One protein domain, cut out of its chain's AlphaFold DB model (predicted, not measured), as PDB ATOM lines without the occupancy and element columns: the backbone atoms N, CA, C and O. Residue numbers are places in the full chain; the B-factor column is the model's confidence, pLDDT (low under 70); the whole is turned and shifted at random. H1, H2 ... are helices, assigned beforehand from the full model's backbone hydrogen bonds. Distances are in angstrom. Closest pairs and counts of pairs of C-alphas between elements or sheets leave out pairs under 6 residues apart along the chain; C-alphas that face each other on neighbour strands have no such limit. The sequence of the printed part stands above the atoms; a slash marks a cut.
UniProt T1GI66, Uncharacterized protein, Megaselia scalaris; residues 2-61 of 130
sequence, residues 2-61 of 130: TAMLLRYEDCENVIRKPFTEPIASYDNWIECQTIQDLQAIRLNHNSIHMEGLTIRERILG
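Overview. This is residues 2 to 61 of the 130 residues of an uncharacterized protein of Megaselia scalaris (UniProt T1GI66). One long helix, H3, crosses over a wide loop of chain without a named element, and two short helices, H1 and H2, lie toward the other side, joined by that loop. The loop, residues 8 to 34, runs out past H1 to Glu 12, goes the long way across to Ser 25 beyond H3, and folds back under H3 to H2; the three helices make no close bundle, for no two of them touch. The printed part has 60 residues with three named helices, in the order H1, H2, H3, and no named strand. The class is all helix, though under half of the residues, 29 of 60, are in named elements. The whole is only just compact, close to loose, with a radius of gyration of the C-alphas of 12.0 A and spans of 36 by 27 by 15 A.

Along the chain. H3, residues 45 to 60, is the longest helix, 22.3 A from its first to its last C-alpha; it begins at C-alpha 45 at (119.544, 178.229, 157.209) and ends at C-alpha 60 at (134.095, 178.696, 174.053). H2 holds residues 35 to 41 and is 10.2 A long. H1 holds residues 2 to 7 and is 8.9 A long, beginning at C-alpha 2 at (134.427, 164.882, 158.976). Residues 24 to 26 are a helical run too short to bear a name.

Arrangement. H3 and H2 are close but not clearly touching; their closest C-alphas are those of Ser 47 and Ile 41, 5.8 A apart. They run opposite ways at a steep tilt of 52 degrees. H2 and H1 are also close but not clearly touching, with the C-alphas of Ile 35 and Met 4 closest at 6.1 A. These two run opposite ways at a steep tilt of 47 degrees. H1 and H3 are apart. Every pair of O i and N i+4 is within hydrogen-bond range in H2 and H3, while in H1 it is 1 of 2.

Size, cuts and confidence. The two C-alphas farthest apart are those of Glu 12 and Ser 25, 35.7 A, both in the long link of 27 residues between H1 and H2. The link from H2 to H3 is tight, with 3 residues. The first and last printed C-alphas, of Thr 2 and Gly 61, are 23.3 A apart. The printed part has no cut. The mean pLDDT of the printed part is 93.0, and no printed residue is under 70.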
ATOM      1  N   THR A   2     133.325 165.789 158.582       82.94
ATOM      2  CA  THR A   2     134.427 164.882 158.976       82.94
ATOM      3  C   THR A   2     134.546 164.641 160.483       82.94
ATOM      4  O   THR A   2     134.612 163.499 160.908       82.94
ATOM      5  N   ALA A   3     134.464 165.691 161.308       84.62
ATOM      6  CA  ALA A   3     134.521 165.545 162.765       84.62
ATOM      7  C   ALA A   3     133.378 164.695 163.355       84.62
ATOM      8  O   ALA A   3     133.568 164.080 164.395       84.62
ATOM      9  N   MET A   4     132.201 164.656 162.716       87.81
ATOM     10  CA  MET A   4     131.129 163.748 163.134       87.81
ATOM     11  C   MET A   4     131.413 162.315 162.714       87.81
ATOM     12  O   MET A   4     131.201 161.427 163.518       87.81
ATOM     13  N   LEU A   5     131.932 162.083 161.506       88.81
ATOM     14  CA  LEU A   5     132.298 160.730 161.071       88.81
ATOM     15  C   LEU A   5     133.320 160.093 162.023       88.81
ATOM     16  O   LEU A   5     133.109 158.973 162.464       88.81
ATOM     17  N   LEU A   6     134.341 160.854 162.432       90.75
ATOM     18  CA  LEU A   6     135.364 160.393 163.381       90.75
ATOM     19  C   LEU A   6     134.793 159.991 164.753       90.75
ATOM     20  O   LEU A   6     135.345 159.129 165.422       90.75
ATOM     21  N   ARG A   7     133.678 160.587 165.195       90.31
ATOM     22  CA  ARG A   7     133.044 160.231 166.482       90.31
ATOM     23  C   ARG A   7     132.344 158.874 166.460       90.31
ATOM     24  O   ARG A   7     132.117 158.318 167.531       90.31
ATOM     25  N   TYR A   8     131.970 158.403 165.273       90.00
ATOM     26  CA  TYR A   8     131.230 157.162 165.037       90.00
ATOM     27  C   TYR A   8     132.072 156.129 164.270       90.00
ATOM     28  O   TYR A   8     131.520 155.157 163.764       90.00
ATOM     29  N   GLU A   9     133.385 156.353 164.142       91.00
ATOM     30  CA  GLU A   9     134.301 155.444 163.444       91.00
ATOM     31  C   GLU A   9     134.406 154.091 164.162       91.00
ATOM     32  O   GLU A   9     134.335 153.049 163.516       91.00
ATOM     33  N   ASP A  10     134.483 154.112 165.495       92.81
ATOM     34  CA  ASP A  10     134.345 152.934 166.354       92.81
ATOM     35  C   ASP A  10     132.898 152.846 166.871       92.81
ATOM     36  O   ASP A  10     132.457 153.674 167.676       92.81
ATOM     37  N   CYS A  11     132.142 151.855 166.386       86.44
ATOM     38  CA  CYS A  11     130.744 151.657 166.764       86.44
ATOM     39  C   CYS A  11     130.562 151.189 168.216       86.44
ATOM     40  O   CYS A  11     129.504 151.451 168.792       86.44
ATOM     41  N   GLU A  12     131.581 150.575 168.819       91.19
ATOM     42  CA  GLU A  12     131.549 150.120 170.211       91.19
ATOM     43  C   GLU A  12     131.932 151.253 171.181       91.19
ATOM     44  O   GLU A  12     131.487 151.264 172.329       91.19
ATOM     45  N   ASN A  13     132.685 152.262 170.714       92.50
ATOM     46  CA  ASN A  13     133.177 153.381 171.531       92.50
ATOM     47  C   ASN A  13     132.823 154.769 170.960       92.50
ATOM     48  O   ASN A  13     133.681 155.641 170.797       92.50
ATOM     49  N   VAL A  14     131.537 155.011 170.692       92.06
ATOM     50  CA  VAL A  14     131.067 156.298 170.146       92.06
ATOM     51  C   VAL A  14     131.385 157.475 171.081       92.06
ATOM     52  O   VAL A  14     130.884 157.560 172.208       92.06
ATOM     53  N   ILE A  15     132.131 158.464 170.578       91.69
ATOM     54  CA  ILE A  15     132.491 159.676 171.330       91.69
ATOM     55  C   ILE A  15     131.328 160.673 171.298       91.69
ATOM     56  O   ILE A  15     131.193 161.503 170.386       91.69
ATOM     57  N   ARG A  16     130.495 160.637 172.339       90.12
ATOM     58  CA  ARG A  16     129.354 161.551 172.492       90.12
ATOM     59  C   ARG A  16     129.794 162.956 172.888       90.12
ATOM     60  O   ARG A  16     130.862 163.175 173.457       90.12
ATOM     61  N   LYS A  17     128.975 163.943 172.537       90.44
ATOM     62  CA  LYS A  17     129.183 165.331 172.956       90.44
ATOM     63  C   LYS A  17     128.489 165.549 174.297       90.44
ATOM     64  O   LYS A  17     127.442 164.942 174.524       90.44
ATOM     65  N   PRO A  18     129.046 166.389 175.181       90.19
ATOM     66  CA  PRO A  18     128.394 166.679 176.447       90.19
ATOM     67  C   PRO A  18     127.063 167.386 176.191       90.19
ATOM     68  O   PRO A  18     126.971 168.250 175.315       90.19
ATOM     69  N   PHE A  19     126.043 167.002 176.955       88.25
ATOM     70  CA  PHE A  19     124.768 167.702 176.953       88.25
ATOM     71  C   PHE A  19     124.941 169.088 177.578       88.25
ATOM     72  O   PHE A  19     125.623 169.244 178.590       88.25
ATOM     73  N   THR A  20     124.296 170.081 176.978       87.69
ATOM     74  CA  THR A  20     124.174 171.428 177.530       87.69
ATOM     75  C   THR A  20     122.719 171.835 177.536       87.69
ATOM     76  O   THR A  20     121.995 171.526 176.588       87.69
ATOM     77  N   GLU A  21     122.314 172.556 178.577       90.88
ATOM     78  CA  GLU A  21     120.967 173.106 178.652       90.88
ATOM     79  C   GLU A  21     120.686 174.013 177.445       90.88
ATOM     80  O   GLU A  21     121.516 174.871 177.112       90.88
ATOM     81  N   PRO A  22     119.542 173.827 176.762       94.62
ATOM     82  CA  PRO A  22     119.192 174.656 175.624       94.62
ATOM     83  C   PRO A  22     118.990 176.113 176.026       94.62
ATOM     84  O   PRO A  22     118.394 176.428 177.054       94.62
ATOM     85  N   ILE A  23     119.459 177.017 175.174       95.44
ATOM     86  CA  ILE A  23     119.347 178.455 175.406       95.44
ATOM     87  C   ILE A  23     118.108 178.963 174.666       95.44
ATOM     88  O   ILE A  23     118.021 178.841 173.442       95.44
ATOM     89  N   ALA A  24     117.175 179.590 175.387       95.50
ATOM     90  CA  ALA A  24     115.919 180.098 174.823       95.50
ATOM     91  C   ALA A  24     116.131 181.046 173.632       95.50
ATOM     92  O   ALA A  24     115.456 180.938 172.604       95.50
ATOM     93  N   SER A  25     117.138 181.922 173.715       96.31
ATOM     94  CA  SER A  25     117.511 182.826 172.623       96.31
ATOM     95  C   SER A  25     117.914 182.095 171.338       96.31
ATOM     96  O   SER A  25     117.761 182.651 170.254       96.31
ATOM     97  N   TYR A  26     118.363 180.841 171.431       96.50
ATOM     98  CA  TYR A  26     118.713 179.990 170.292       96.50
ATOM     99  C   TYR A  26     117.586 179.029 169.910       96.50
ATOM    100  O   TYR A  26     117.866 177.927 169.465       96.50
ATOM    101  N   ASP A  27     116.317 179.406 170.102       94.69
ATOM    102  CA  ASP A  27     115.164 178.528 169.817       94.69
ATOM    103  C   ASP A  27     115.159 177.238 170.659       94.69
ATOM    104  O   ASP A  27     114.597 176.230 170.239       94.69
ATOM    105  N   ASN A  28     115.796 177.249 171.840       95.62
ATOM    106  CA  ASN A  28     116.037 176.039 172.635       95.62
ATOM    107  C   ASN A  28     116.694 174.920 171.807       95.62
ATOM    108  O   ASN A  28     116.390 173.738 171.978       95.62
ATOM    109  N   TRP A  29     117.588 175.296 170.890       96.12
ATOM    110  CA  TRP A  29     118.253 174.357 170.004       96.12
ATOM    111  C   TRP A  29     119.121 173.362 170.778       96.12
ATOM    112  O   TRP A  29     119.933 173.745 171.624       96.12
ATOM    113  N   ILE A  30     118.962 172.079 170.455       94.62
ATOM    114  CA  ILE A  30     119.796 170.992 170.969       94.62
ATOM    115  C   ILE A  30     120.801 170.636 169.882       94.62
ATOM    116  O   ILE A  30     120.430 170.355 168.746       94.62
ATOM    117  N   GLU A  31     122.081 170.641 170.244       94.94
ATOM    118  CA  GLU A  31     123.156 170.351 169.305       94.94
ATOM    119  C   GLU A  31     123.015 168.948 168.688       94.94
ATOM    120  O   GLU A  31     122.947 167.948 169.411       94.94
ATOM    121  N   CYS A  32     123.054 168.876 167.355       94.44
ATOM    122  CA  CYS A  32     122.907 167.655 166.555       94.44
ATOM    123  C   CYS A  32     123.882 166.569 167.008       94.44
ATOM    124  O   CYS A  32     125.078 166.793 166.908       94.44
ATOM    125  N   GLN A  33     123.462 165.389 167.461       91.44
ATOM    126  CA  GLN A  33     124.387 164.383 168.005       91.44
ATOM    127  C   GLN A  33     124.959 163.446 166.939       91.44
ATOM    128  O   GLN A  33     126.083 162.962 167.090       91.44
ATOM    129  N   THR A  34     124.210 163.203 165.870       91.06
ATOM    130  CA  THR A  34     124.529 162.231 164.819       91.06
ATOM    131  C   THR A  34     124.797 162.908 163.473       91.06
ATOM    132  O   THR A  34     124.558 164.106 163.285       91.06
ATOM    133  N   ILE A  35     125.297 162.142 162.496       90.38
ATOM    134  CA  ILE A  35     125.427 162.652 161.125       90.38
ATOM    135  C   ILE A  35     124.057 162.855 160.467       90.38
ATOM    136  O   ILE A  35     123.903 163.775 159.666       90.38
ATOM    137  N   GLN A  36     123.068 162.041 160.837       92.06
ATOM    138  CA  GLN A  36     121.691 162.145 160.368       92.06
ATOM    139  C   GLN A  36     121.058 163.458 160.838       92.06
ATOM    140  O   GLN A  36     120.457 164.155 160.024       92.06
ATOM    141  N   ASP A  37     121.286 163.855 162.094       93.56
ATOM    142  CA  ASP A  37     120.823 165.144 162.628       93.56
ATOM    143  C   ASP A  37     121.389 166.311 161.801       93.56
ATOM    144  O   ASP A  37     120.651 167.181 161.335       93.56
ATOM    145  N   LEU A  38     122.702 166.289 161.521       92.50
ATOM    146  CA  LEU A  38     123.342 167.309 160.680       92.50
ATOM    147  C   LEU A  38     122.811 167.311 159.241       92.50
ATOM    148  O   LEU A  38     122.655 168.373 158.633       92.50
ATOM    149  N   GLN A  39     122.548 166.135 158.671       94.00
ATOM    150  CA  GLN A  39     121.986 166.015 157.328       94.00
ATOM    151  C   GLN A  39     120.559 166.560 157.260       94.00
ATOM    152  O   GLN A  39     120.219 167.195 156.258       94.00
ATOM    153  N   ALA A  40     119.763 166.364 158.312       95.69
ATOM    154  CA  ALA A  40     118.392 166.849 158.394       95.69
ATOM    155  C   ALA A  40     118.322 168.385 158.376       95.69
ATOM    156  O   ALA A  40     117.428 168.960 157.758       95.69
ATOM    157  N   ILE A  41     119.300 169.063 158.985       95.94
ATOM    158  CA  ILE A  41     119.303 170.530 159.088       95.94
ATOM    159  C   ILE A  41     120.058 171.240 157.957       95.94
ATOM    160  O   ILE A  41     119.942 172.454 157.820       95.94
ATOM    161  N   ARG A  42     120.810 170.502 157.129       94.06
ATOM    162  CA  ARG A  42     121.733 171.012 156.093       94.06
ATOM    163  C   ARG A  42     121.156 172.088 155.164       94.06
ATOM    164  O   ARG A  42     121.914 172.901 154.646       94.06
ATOM    165  N   LEU A  43     119.857 172.055 154.887       95.94
ATOM    166  CA  LEU A  43     119.202 172.997 153.968       95.94
ATOM    167  C   LEU A  43     118.409 174.090 154.700       95.94
ATOM    168  O   LEU A  43     117.943 175.042 154.077       95.94
ATOM    169  N   ASN A  44     118.268 173.981 156.022       95.69
ATOM    170  CA  ASN A  44     117.581 174.968 156.836       95.69
ATOM    171  C   ASN A  44     118.592 175.967 157.409       95.69
ATOM    172  O   ASN A  44     119.267 175.710 158.406       95.69
ATOM    173  N   HIS A  45     118.656 177.146 156.789       92.56
ATOM    174  CA  HIS A  45     119.544 178.229 157.209       92.56
ATOM    175  C   HIS A  45     119.380 178.588 158.691       92.56
ATOM    176  O   HIS A  45     120.375 178.782 159.386       92.56
ATOM    177  N   ASN A  46     118.144 178.662 159.202       92.50
ATOM    178  CA  ASN A  46     117.924 179.011 160.605       92.50
ATOM    179  C   ASN A  46     118.521 177.954 161.538       92.50
ATOM    180  O   ASN A  46     119.261 178.310 162.450       92.50
ATOM    181  N   SER A  47     118.257 176.677 161.261       95.88
ATOM    182  CA  SER A  47     118.785 175.552 162.035       95.88
ATOM    183  C   SER A  47     120.311 175.517 162.040       95.88
ATOM    184  O   SER A  47     120.906 175.384 163.102       95.88
ATOM    185  N   ILE A  48     120.961 175.724 160.889       96.25
ATOM    186  CA  ILE A  48     122.431 175.780 160.803       96.25
ATOM    187  C   ILE A  48     122.986 176.922 161.661       96.25
ATOM    188  O   ILE A  48     123.991 176.752 162.355       96.25
ATOM    189  N   HIS A  49     122.342 178.090 161.647       95.94
ATOM    190  CA  HIS A  49     122.783 179.203 162.481       95.94
ATOM    191  C   HIS A  49     122.598 178.922 163.979       95.94
ATOM    192  O   HIS A  49     123.518 179.215 164.741       95.94
ATOM    193  N   MET A  50     121.474 178.335 164.402       96.62
ATOM    194  CA  MET A  50     121.250 177.985 165.814       96.62
ATOM    195  C   MET A  50     122.188 176.868 166.289       96.62
ATOM    196  O   MET A  50     122.780 176.994 167.362       96.62
ATOM    197  N   GLU A  51     122.428 175.846 165.462       96.75
ATOM    198  CA  GLU A  51     123.455 174.819 165.689       96.75
ATOM    199  C   GLU A  51     124.827 175.482 165.884       96.75
ATOM    200  O   GLU A  51     125.518 175.241 166.871       96.75
ATOM    201  N   GLY A  52     125.199 176.403 164.991       95.88
ATOM    202  CA  GLY A  52     126.477 177.104 165.054       95.88
ATOM    203  C   GLY A  52     126.661 177.992 166.288       95.88
ATOM    204  O   GLY A  52     127.793 178.111 166.763       95.88
ATOM    205  N   LEU A  53     125.602 178.632 166.792       97.00
ATOM    206  CA  LEU A  53     125.650 179.433 168.023       97.00
ATOM    207  C   LEU A  53     125.730 178.537 169.264       97.00
ATOM    208  O   LEU A  53     126.581 178.763 170.121       97.00
ATOM    209  N   THR A  54     124.925 177.472 169.302       96.38
ATOM    210  CA  THR A  54     124.905 176.485 170.392       96.38
ATOM    211  C   THR A  54     126.271 175.819 170.565       96.38
ATOM    212  O   THR A  54     126.818 175.794 171.667       96.38
ATOM    213  N   ILE A  55     126.883 175.363 169.463       95.12
ATOM    214  CA  ILE A  55     128.230 174.774 169.472       95.12
ATOM    215  C   ILE A  55     129.262 175.769 170.006       95.12
ATOM    216  O   ILE A  55     130.088 175.413 170.847       95.12
ATOM    217  N   ARG A  56     129.247 177.007 169.493       95.25
ATOM    218  CA  ARG A  56     130.222 178.034 169.878       95.25
ATOM    219  C   ARG A  56     130.146 178.330 171.361       95.25
ATOM    220  O   ARG A  56     131.181 178.361 172.011       95.25
ATOM    221  N   GLU A  57     128.946 178.520 171.889       95.38
ATOM    222  CA  GLU A  57     128.777 178.843 173.297       95.38
ATOM    223  C   GLU A  57     129.159 177.677 174.213       95.38
ATOM    224  O   GLU A  57     129.830 177.898 175.217       95.38
ATOM    225  N   ARG A  58     128.850 176.430 173.832       94.75
ATOM    226  CA  ARG A  58     129.315 175.252 174.576       94.75
ATOM    227  C   ARG A  58     130.840 175.119 174.584       94.75
ATOM    228  O   ARG A  58     131.406 174.756 175.608       94.75
ATOM    229  N   ILE A  59     131.498 175.328 173.440       93.88
ATOM    230  CA  ILE A  59     132.950 175.110 173.302       93.88
ATOM    231  C   ILE A  59     133.751 176.262 173.911       93.88
ATOM    232  O   ILE A  59     134.733 176.018 174.603       93.88
ATOM    233  N   LEU A  60     133.362 177.503 173.620       93.69
ATOM    234  CA  LEU A  60     134.095 178.696 174.053       93.69
ATOM    235  C   LEU A  60     133.737 179.093 175.489       93.69
ATOM    236  O   LEU A  60     134.551 179.705 176.176       93.69
ATOM    237  N   GLY A  61     132.536 178.733 175.944       92.00
ATOM    238  CA  GLY A  61     132.010 179.115 177.245       92.00
ATOM    239  C   GLY A  61     131.493 180.553 177.281       92.00
ATOM    240  O   GLY A  61     131.867 181.416 176.481       92.00
TER     241      GLY A  61